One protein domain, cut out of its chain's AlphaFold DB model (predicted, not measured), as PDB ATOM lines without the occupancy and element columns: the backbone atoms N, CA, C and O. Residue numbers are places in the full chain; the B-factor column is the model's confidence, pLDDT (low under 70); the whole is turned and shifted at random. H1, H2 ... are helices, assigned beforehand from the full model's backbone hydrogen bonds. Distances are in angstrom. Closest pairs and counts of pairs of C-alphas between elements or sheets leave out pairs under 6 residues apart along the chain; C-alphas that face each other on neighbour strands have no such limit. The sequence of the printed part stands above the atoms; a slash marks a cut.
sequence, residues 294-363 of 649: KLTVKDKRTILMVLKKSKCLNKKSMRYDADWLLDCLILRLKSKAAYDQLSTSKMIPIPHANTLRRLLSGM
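This is residues 294 to 363 of the 649 residues of an uncharacterized protein of Daphnia pulex (UniProt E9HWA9). Three short helices, H1, H3 and H4, are loosely set about a fourth, H2, with few contacts: H1 stands crosswise near the first part of H2, H4 lies crosswise near H2 on another side, and H3 makes a corner with H2 at its far end. A long loop, residues 310 to 321, runs from H1 back to H2, and its residues 311 to 316 stick out of the body. The link of residues 346 to 352 folds back from H3 through the middle to H4. The printed part has 70 residues with four named helices, in the order H1, H2, H3, H4, and no named strand; the class is all helix. The whole is compact, with a radius of gyration of the C-alphas of 12.2 A, and spans 32 by 30 by 25 A.

Begin with H1, residues 297 to 309, which is close to but not clearly touching H2, residues 322 to 334. Look at Arg 301 and Trp 324, whose C-alphas are the closest of the two helices at 7.3 A; the lines of H1 and H2 are about perpendicular, at 77 degrees. Go on to H3, residues 336 to 345, where H2 and H3 only just touch, with 3 pairs of C-alphas within 8 A, and touch only at the corner by their link. H2 touches H3 with residues 331 to 332 alone; the closest C-alphas of the two helices, those of Arg 332 and Tyr 339, are 5.3 A apart. H2 and H3 run opposite ways at a steep tilt of 60 degrees. H4, residues 353 to 360, is close to but not clearly touching H2, with the C-alphas of Leu 329 and Leu 356 closest at 6.4 A. The lines of H2 and H4 are only just about perpendicular, at 73 degrees. H3 and H4 are close but not clearly touching, with the C-alphas of Asp 340 and Ala 353 closest at 7.6 A. H1 is apart from H3 and from H4. In H1, H2, H3 and H4 every O i to N i+4 pair is within hydrogen-bond range.

Find C-alpha 297 at (-42.335, 22.895, 36.493); from there H1 runs 18.4 A to C-alpha 309. H2 begins at C-alpha 322, at (-43.992, 26.528, 49.734), and runs 18.6 A to C-alpha 334. H3, from Lys 336 to Ser 345, is 14.3 A long. H4 begins at Ala 353 and ends at C-alpha 360, at (-36.627, 24.821, 60.511).

The two C-alphas farthest apart are those of Lys 294 and Ser 361, at 37.4 A. The printed part has no cut. The link from H1 to H2 is long, with 12 residues; that from H2 to H3 is tight, with 1 residue; that from H3 to H4 is short, with 7. The mean pLDDT of the printed part is 86.5, and one printed residue, Gly 362, is under 70.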
ATOM      1  N   LYS A 294     -43.854  24.989  27.277       70.38
ATOM      2  CA  LYS A 294     -42.668  24.135  27.043       70.38
ATOM      3  C   LYS A 294     -41.623  24.122  28.174       70.38
ATOM      4  O   LYS A 294     -40.683  23.343  28.097       70.38
ATOM      5  N   LEU A 295     -41.751  24.974  29.190       75.31
ATOM      6  CA  LEU A 295     -40.798  25.053  30.309       75.31
ATOM      7  C   LEU A 295     -41.063  23.972  31.373       75.31
ATOM      8  O   LEU A 295     -42.201  23.514  31.515       75.31
ATOM      9  N   THR A 296     -40.056  23.577  32.159       85.00
ATOM     10  CA  THR A 296     -40.268  22.615  33.256       85.00
ATOM     11  C   THR A 296     -41.085  23.243  34.390       85.00
ATOM     12  O   THR A 296     -41.250  24.464  34.471       85.00
ATOM     13  N   VAL A 297     -41.607  22.415  35.303       85.12
ATOM     14  CA  VAL A 297     -42.335  22.895  36.493       85.12
ATOM     15  C   VAL A 297     -41.452  23.811  37.353       85.12
ATOM     16  O   VAL A 297     -41.937  24.828  37.853       85.12
ATOM     17  N   LYS A 298     -40.146  23.518  37.466       84.81
ATOM     18  CA  LYS A 298     -39.209  24.359  38.223       84.81
ATOM     19  C   LYS A 298     -38.939  25.688  37.523       84.81
ATOM     20  O   LYS A 298     -39.038  26.720  38.178       84.81
ATOM     21  N   ASP A 299     -38.719  25.711  36.208       84.75
ATOM     22  CA  ASP A 299     -38.505  26.977  35.480       84.75
ATOM     23  C   ASP A 299     -39.743  27.880  35.553       84.75
ATOM     24  O   ASP A 299     -39.633  29.084  35.794       84.75
ATOM     25  N   LYS A 300     -40.940  27.286  35.416       84.94
ATOM     26  CA  LYS A 300     -42.228  27.963  35.625       84.94
ATOM     27  C   LYS A 300     -42.279  28.599  37.022       84.94
ATOM     28  O   LYS A 300     -42.599  29.783  37.128       84.94
ATOM     29  N   ARG A 301     -41.908  27.862  38.080       88.12
ATOM     30  CA  ARG A 301     -41.843  28.369  39.466       88.12
ATOM     31  C   ARG A 301     -40.820  29.506  39.614       88.12
ATOM     32  O   ARG A 301     -41.180  30.556  40.143       88.12
ATOM     33  N   THR A 302     -39.604  29.355  39.084       87.81
ATOM     34  CA  THR A 302     -38.541  30.380  39.099       87.81
ATOM     35  C   THR A 302     -38.995  31.677  38.429       87.81
ATOM     36  O   THR A 302     -38.936  32.747  39.039       87.81
ATOM     37  N   ILE A 303     -39.523  31.598  37.201       86.88
ATOM     38  CA  ILE A 303     -40.030  32.757  36.450       86.88
ATOM     39  C   ILE A 303     -41.187  33.422  37.208       86.88
ATOM     40  O   ILE A 303     -41.235  34.650  37.309       86.88
ATOM     41  N   LEU A 304     -42.091  32.643  37.810       86.81
ATOM     42  CA  LEU A 304     -43.163  33.181  38.651       86.81
ATOM     43  C   LEU A 304     -42.631  33.881  39.911       86.81
ATOM     44  O   LEU A 304     -43.192  34.910  40.289       86.81
ATOM     45  N   MET A 305     -41.547  33.409  40.538       89.44
ATOM     46  CA  MET A 305     -40.918  34.129  41.655       89.44
ATOM     47  C   MET A 305     -40.249  35.429  41.198       89.44
ATOM     48  O   MET A 305     -40.385  36.442  41.885       89.44
ATOM     49  N   VAL A 306     -39.605  35.458  40.024       88.88
ATOM     50  CA  VAL A 306     -39.039  36.691  39.436       88.88
ATOM     51  C   VAL A 306     -40.149  37.708  39.148       88.88
ATOM     52  O   VAL A 306     -40.060  38.861  39.571       88.88
ATOM     53  N   LEU A 307     -41.249  37.272  38.524       87.38
ATOM     54  CA  LEU A 307     -42.419  38.106  38.218       87.38
ATOM     55  C   LEU A 307     -43.250  38.505  39.451       87.38
ATOM     56  O   LEU A 307     -44.012  39.472  39.378       87.38
ATOM     57  N   LYS A 308     -43.144  37.780  40.573       87.31
ATOM     58  CA  LYS A 308     -43.651  38.216  41.887       87.31
ATOM     59  C   LYS A 308     -42.718  39.269  42.495       87.31
ATOM     60  O   LYS A 308     -43.195  40.308  42.952       87.31
ATOM     61  N   LYS A 309     -41.398  39.050  42.455       88.00
ATOM     62  CA  LYS A 309     -40.400  39.953  43.048       88.00
ATOM     63  C   LYS A 309     -40.362  41.320  42.363       88.00
ATOM     64  O   LYS A 309     -40.311  42.320  43.068       88.00
ATOM     65  N   SER A 310     -40.466  41.385  41.034       85.94
ATOM     66  CA  SER A 310     -40.504  42.658  40.292       85.94
ATOM     67  C   SER A 310     -41.764  43.498  40.550       85.94
ATOM     68  O   SER A 310     -41.748  44.704  40.329       85.94
ATOM     69  N   LYS A 311     -42.840  42.891  41.068       85.81
ATOM     70  CA  LYS A 311     -44.068  43.586  41.503       85.81
ATOM     71  C   LYS A 311     -44.031  44.027  42.973       85.81
ATOM     72  O   LYS A 311     -44.954  44.697  43.429       85.81
ATOM     73  N   CYS A 312     -43.006  43.644  43.737       86.25
ATOM     74  CA  CYS A 312     -42.889  44.008  45.148       86.25
ATOM     75  C   CYS A 312     -42.325  45.426  45.300       86.25
ATOM     76  O   CYS A 312     -41.111  45.610  45.267       86.25
ATOM     77  N   LEU A 313     -43.203  46.405  45.549       79.88
ATOM     78  CA  LEU A 313     -42.818  47.791  45.863       79.88
ATOM     79  C   LEU A 313     -41.839  47.876  47.050       79.88
ATOM     80  O   LEU A 313     -40.910  48.676  47.042       79.88
ATOM     81  N   ASN A 314     -42.022  47.017  48.059       82.69
ATOM     82  CA  ASN A 314     -41.185  46.974  49.255       82.69
ATOM     83  C   ASN A 314     -40.226  45.777  49.227       82.69
ATOM     84  O   ASN A 314     -40.639  44.632  49.042       82.69
ATOM     85  N   LYS A 315     -38.942  46.009  49.547       72.31
ATOM     86  CA  LYS A 315     -37.896  44.960  49.601       72.31
ATOM     87  C   LYS A 315     -38.316  43.735  50.441       72.31
ATOM     88  O   LYS A 315     -37.983  42.606  50.070       72.31
ATOM     89  N   LYS A 316     -39.077  43.973  51.524       77.31
ATOM     90  CA  LYS A 316     -39.597  42.985  52.490       77.31
ATOM     91  C   LYS A 316     -40.950  42.336  52.119       77.31
ATOM     92  O   LYS A 316     -41.328  41.385  52.789       77.31
ATOM     93  N   SER A 317     -41.688  42.790  51.095       81.94
ATOM     94  CA  SER A 317     -43.061  42.300  50.822       81.94
ATOM     95  C   SER A 317     -43.149  41.011  49.990       81.94
ATOM     96  O   SER A 317     -44.245  40.587  49.632       81.94
ATOM     97  N   MET A 318     -42.014  40.392  49.652       86.25
ATOM     98  CA  MET A 318     -41.979  39.165  48.854       86.25
ATOM     99  C   MET A 318     -42.529  37.977  49.653       86.25
ATOM    100  O   MET A 318     -41.953  37.594  50.671       86.25
ATOM    101  N   ARG A 319     -43.611  37.366  49.159       87.25
ATOM    102  CA  ARG A 319     -44.132  36.085  49.657       87.25
ATOM    103  C   ARG A 319     -43.683  34.962  48.726       87.25
ATOM    104  O   ARG A 319     -43.998  34.977  47.535       87.25
ATOM    105  N   TYR A 320     -42.936  34.018  49.283       90.12
ATOM    106  CA  TYR A 320     -42.446  32.840  48.573       90.12
ATOM    107  C   TYR A 320     -43.490  31.723  48.567       90.12
ATOM    108  O   TYR A 320     -44.394  31.690  49.398       90.12
ATOM    109  N   ASP A 321     -43.355  30.842  47.587       88.81
ATOM    110  CA  ASP A 321     -44.142  29.624  47.425       88.81
ATOM    111  C   ASP A 321     -43.586  28.495  48.314       88.81
ATOM    112  O   ASP A 321     -42.385  28.490  48.588       88.81
ATOM    113  N   ALA A 322     -44.422  27.562  48.781       88.88
ATOM    114  CA  ALA A 322     -43.992  26.528  49.734       88.88
ATOM    115  C   ALA A 322     -42.900  25.619  49.143       88.88
ATOM    116  O   ALA A 322     -41.838  25.444  49.743       88.88
ATOM    117  N   ASP A 323     -43.106  25.152  47.913       90.12
ATOM    118  CA  ASP A 323     -42.122  24.348  47.190       90.12
ATOM    119  C   ASP A 323     -40.846  25.144  46.887       90.12
ATOM    120  O   ASP A 323     -39.754  24.589  46.893       90.12
ATOM    121  N   TRP A 324     -40.958  26.458  46.645       92.44
ATOM    122  CA  TRP A 324     -39.792  27.324  46.437       92.44
ATOM    123  C   TRP A 324     -38.958  27.477  47.710       92.44
ATOM    124  O   TRP A 324     -37.731  27.508  47.645       92.44
ATOM    125  N   LEU A 325     -39.609  27.559  48.875       92.38
ATOM    126  CA  LEU A 325     -38.927  27.553  50.169       92.38
ATOM    127  C   LEU A 325     -38.206  26.218  50.407       92.38
ATOM    128  O   LEU A 325     -37.082  26.239  50.904       92.38
ATOM    129  N   LEU A 326     -38.799  25.091  50.000       90.94
ATOM    130  CA  LEU A 326     -38.182  23.763  50.070       90.94
ATOM    131  C   LEU A 326     -37.009  23.602  49.082       90.94
ATOM    132  O   LEU A 326     -35.930  23.190  49.496       90.94
ATOM    133  N   ASP A 327     -37.175  23.998  47.816       91.62
ATOM    134  CA  ASP A 327     -36.101  24.048  46.807       91.62
ATOM    135  C   ASP A 327     -34.908  24.888  47.319       91.62
ATOM    136  O   ASP A 327     -33.752  24.469  47.232       91.62
ATOM    137  N   CYS A 328     -35.184  26.050  47.925       92.88
ATOM    138  CA  CYS A 328     -34.166  26.931  48.507       92.88
ATOM    139  C   CYS A 328     -33.527  26.357  49.786       92.88
ATOM    140  O   CYS A 328     -32.332  26.552  50.010       92.88
ATOM    141  N   LEU A 329     -34.288  25.639  50.619       91.12
ATOM    142  CA  LEU A 329     -33.767  24.938  51.794       91.12
ATOM    143  C   LEU A 329     -32.805  23.817  51.377       91.12
ATOM    144  O   LEU A 329     -31.690  23.763  51.888       91.12
ATOM    145  N   ILE A 330     -33.194  22.984  50.407       90.12
ATOM    146  CA  ILE A 330     -32.359  21.903  49.862       90.12
ATOM    147  C   ILE A 330     -31.072  22.468  49.248       90.12
ATOM    148  O   ILE A 330     -29.992  21.937  49.502       90.12
ATOM    149  N   LEU A 331     -31.155  23.568  48.489       90.62
ATOM    150  CA  LEU A 331     -29.975  24.243  47.942       90.62
ATOM    151  C   LEU A 331     -29.005  24.686  49.050       90.62
ATOM    152  O   LEU A 331     -27.803  24.452  48.939       90.62
ATOM    153  N   ARG A 332     -29.521  25.270  50.137       89.75
ATOM    154  CA  ARG A 332     -28.702  25.721  51.271       89.75
ATOM    155  C   ARG A 332     -28.119  24.578  52.102       89.75
ATOM    156  O   ARG A 332     -27.015  24.725  52.612       89.75
ATOM    157  N   LEU A 333     -28.839  23.462  52.231       84.81
ATOM    158  CA  LEU A 333     -28.339  22.242  52.874       84.81
ATOM    159  C   LEU A 333     -27.217  21.585  52.055       84.81
ATOM    160  O   LEU A 333     -26.312  21.005  52.638       84.81
ATOM    161  N   LYS A 334     -27.244  21.709  50.719       86.12
ATOM    162  CA  LYS A 334     -26.160  21.239  49.837       86.12
ATOM    163  C   LYS A 334     -24.938  22.159  49.817       86.12
ATOM    164  O   LYS A 334     -23.830  21.666  49.661       86.12
ATOM    165  N   SER A 335     -25.118  23.476  49.926       88.69
ATOM    166  CA  SER A 335     -24.010  24.418  50.112       88.69
ATOM    167  C   SER A 335     -24.492  25.734  50.722       88.69
ATOM    168  O   SER A 335     -25.216  26.510  50.087       88.69
ATOM    169  N   LYS A 336     -24.029  26.027  51.943       87.69
ATOM    170  CA  LYS A 336     -24.254  27.325  52.595       87.69
ATOM    171  C   LYS A 336     -23.599  28.459  51.800       87.69
ATOM    172  O   LYS A 336     -24.244  29.473  51.552       87.69
ATOM    173  N   ALA A 337     -22.350  28.267  51.367       89.25
ATOM    174  CA  ALA A 337     -21.566  29.277  50.658       89.25
ATOM    175  C   ALA A 337     -22.211  29.690  49.323       89.25
ATOM    176  O   ALA A 337     -22.447  30.878  49.102       89.25
ATOM    177  N   ALA A 338     -22.590  28.725  48.475       91.12
ATOM    178  CA  ALA A 338     -23.254  29.022  47.203       91.12
ATOM    179  C   ALA A 338     -24.618  29.708  47.411       91.12
ATOM    180  O   ALA A 338     -24.975  30.632  46.678       91.12
ATOM    181  N   TYR A 339     -25.370  29.308  48.443       92.81
ATOM    182  CA  TYR A 339     -26.635  29.955  48.789       92.81
ATOM    183  C   TYR A 339     -26.445  31.415  49.234       92.81
ATOM    184  O   TYR A 339     -27.144  32.312  48.756       92.81
ATOM    185  N   ASP A 340     -25.489  31.670  50.128       90.88
ATOM    186  CA  ASP A 340     -25.209  33.011  50.646       90.88
ATOM    187  C   ASP A 340     -24.624  33.921  49.532       90.88
ATOM    188  O   ASP A 340     -24.980  35.102  49.445       90.88
ATOM    189  N   GLN A 341     -23.848  33.371  48.583       91.81
ATOM    190  CA  GLN A 341     -23.395  34.064  47.364       91.81
ATOM    191  C   GLN A 341     -24.565  34.430  46.429       91.81
ATOM    192  O   GLN A 341     -24.654  35.572  45.961       91.81
ATOM    193  N   LEU A 342     -25.507  33.513  46.182       91.56
ATOM    194  CA  LEU A 342     -26.725  33.785  45.400       91.56
ATOM    195  C   LEU A 342     -27.626  34.830  46.086       91.56
ATOM    196  O   LEU A 342     -28.193  35.701  45.422       91.56
ATOM    197  N   SER A 343     -27.701  34.813  47.422       89.25
ATOM    198  CA  SER A 343     -28.425  35.818  48.216       89.25
ATOM    199  C   SER A 343     -27.763  37.201  48.137       89.25
ATOM    200  O   SER A 343     -28.449  38.227  48.182       89.25
ATOM    201  N   THR A 344     -26.435  37.246  48.017       90.25
ATOM    202  CA  THR A 344     -25.646  38.486  47.976       90.25
ATOM    203  C   THR A 344     -25.651  39.121  46.585       90.25
ATOM    204  O   THR A 344     -25.913  40.324  46.464       90.25
ATOM    205  N   SER A 345     -25.455  38.313  45.538       90.31
ATOM    206  CA  SER A 345     -25.522  38.716  44.123       90.31
ATOM    207  C   SER A 345     -26.942  39.048  43.650       90.31
ATOM    208  O   SER A 345     -27.112  39.857  42.744       90.31
ATOM    209  N   LYS A 346     -27.974  38.479  44.297       86.19
ATOM    210  CA  LYS A 346     -29.407  38.738  44.043       86.19
ATOM    211  C   LYS A 346     -29.876  38.353  42.630       86.19
ATOM    212  O   LYS A 346     -30.936  38.807  42.203       86.19
ATOM    213  N   MET A 347     -29.132  37.487  41.932       82.38
ATOM    214  CA  MET A 347     -29.473  37.004  40.583       82.38
ATOM    215  C   MET A 347     -30.830  36.283  40.534       82.38
ATOM    216  O   MET A 347     -31.517  36.313  39.516       82.38
ATOM    217  N   ILE A 348     -31.223  35.642  41.640       87.81
ATOM    218  CA  ILE A 348     -32.457  34.860  41.772       87.81
ATOM    219  C   ILE A 348     -33.201  35.319  43.045       87.81
ATOM    220  O   ILE A 348     -32.566  35.555  44.075       87.81
ATOM    221  N   PRO A 349     -34.544  35.451  43.027       88.81
ATOM    222  CA  PRO A 349     -35.339  35.833  44.196       88.81
ATOM    223  C   PRO A 349     -35.455  34.684  45.215       88.81
ATOM    224  O   PRO A 349     -36.475  33.996  45.289       88.81
ATOM    225  N   ILE A 350     -34.414  34.494  46.023       92.00
ATOM    226  CA  ILE A 350     -34.367  33.497  47.103       92.00
ATOM    227  C   ILE A 350     -34.687  34.123  48.481       92.00
ATOM    228  O   ILE A 350     -34.515  35.334  48.672       92.00
ATOM    229  N   PRO A 351     -35.205  33.353  49.457       91.69
ATOM    230  CA  PRO A 351     -35.468  33.841  50.811       91.69
ATOM    231  C   PRO A 351     -34.176  34.137  51.590       91.69
ATOM    232  O   PRO A 351     -33.124  33.554  51.341       91.69
ATOM    233  N   HIS A 352     -34.250  35.020  52.588       87.69
ATOM    234  CA  HIS A 352     -33.095  35.301  53.444       87.69
ATOM    235  C   HIS A 352     -32.759  34.096  54.344       87.69
ATOM    236  O   HIS A 352     -33.653  33.354  54.758       87.69
ATOM    237  N   ALA A 353     -31.490  33.948  54.736       88.38
ATOM    238  CA  ALA A 353     -31.009  32.889  55.629       88.38
ATOM    239  C   ALA A 353     -31.811  32.760  56.947       88.38
ATOM    240  O   ALA A 353     -31.961  31.660  57.484       88.38
ATOM    241  N   ASN A 354     -32.369  33.865  57.460       87.12
ATOM    242  CA  ASN A 354     -33.219  33.860  58.660       87.12
ATOM    243  C   ASN A 354     -34.642  33.354  58.377       87.12
ATOM    244  O   ASN A 354     -35.263  32.768  59.255       87.12
ATOM    245  N   THR A 355     -35.157  33.539  57.156       88.62
ATOM    246  CA  THR A 355     -36.452  32.986  56.739       88.62
ATOM    247  C   THR A 355     -36.392  31.463  56.713       88.62
ATOM    248  O   THR A 355     -37.281  30.829  57.265       88.62
ATOM    249  N   LEU A 356     -35.319  30.883  56.159       89.81
ATOM    250  CA  LEU A 356     -35.107  29.430  56.168       89.81
ATOM    251  C   LEU A 356     -34.896  28.886  57.592       89.81
ATOM    252  O   LEU A 356     -35.521  27.897  57.956       89.81
ATOM    253  N   ARG A 357     -34.100  29.567  58.434       84.88
ATOM    254  CA  ARG A 357     -33.942  29.186  59.856       84.88
ATOM    255  C   ARG A 357     -35.274  29.171  60.617       84.88
ATOM    256  O   ARG A 357     -35.495  28.261  61.403       84.88
ATOM    257  N   ARG A 358     -36.172  30.127  60.351       84.44
ATOM    258  CA  ARG A 358     -37.499  30.199  60.991       84.44
ATOM    259  C   ARG A 358     -38.485  29.125  60.509       84.44
ATOM    260  O   ARG A 358     -39.461  28.858  61.195       84.44
ATOM    261  N   LEU A 359     -38.263  28.529  59.334       84.12
ATOM    262  CA  LEU A 359     -39.029  27.355  58.897       84.12
ATOM    263  C   LEU A 359     -38.548  26.105  59.642       84.12
ATOM    264  O   LEU A 359     -39.366  25.359  60.168       84.12
ATOM    265  N   LEU A 360     -37.226  25.928  59.759       80.50
ATOM    266  CA  LEU A 360     -36.627  24.821  60.511       80.50
ATOM    267  C   LEU A 360     -36.980  24.860  62.007       80.50
ATOM    268  O   LEU A 360     -37.259  23.816  62.577       80.50
ATOM    269  N   SER A 361     -37.053  26.039  62.634       76.25
ATOM    270  CA  SER A 361     -37.477  26.163  64.043       76.25
ATOM    271  C   SER A 361     -38.957  25.834  64.295       76.25
ATOM    272  O   SER A 361     -39.401  25.899  65.433       76.25
ATOM    273  N   GLY A 362     -39.740  25.523  63.256       69.50
ATOM    274  CA  GLY A 362     -41.075  24.934  63.400       69.50
ATOM    275  C   GLY A 362     -41.064  23.405  63.531       69.50
ATOM    276  O   GLY A 362     -42.127  22.812  63.687       69.50
ATOM    277  N   MET A 363     -39.896  22.758  63.435       72.06
ATOM    278  CA  MET A 363     -39.736  21.303  63.501       72.06
ATOM    279  C   MET A 363     -39.116  20.906  64.848       72.06
ATOM    280  O   MET A 363     -37.938  21.156  65.092       72.06
TER     281      MET A 363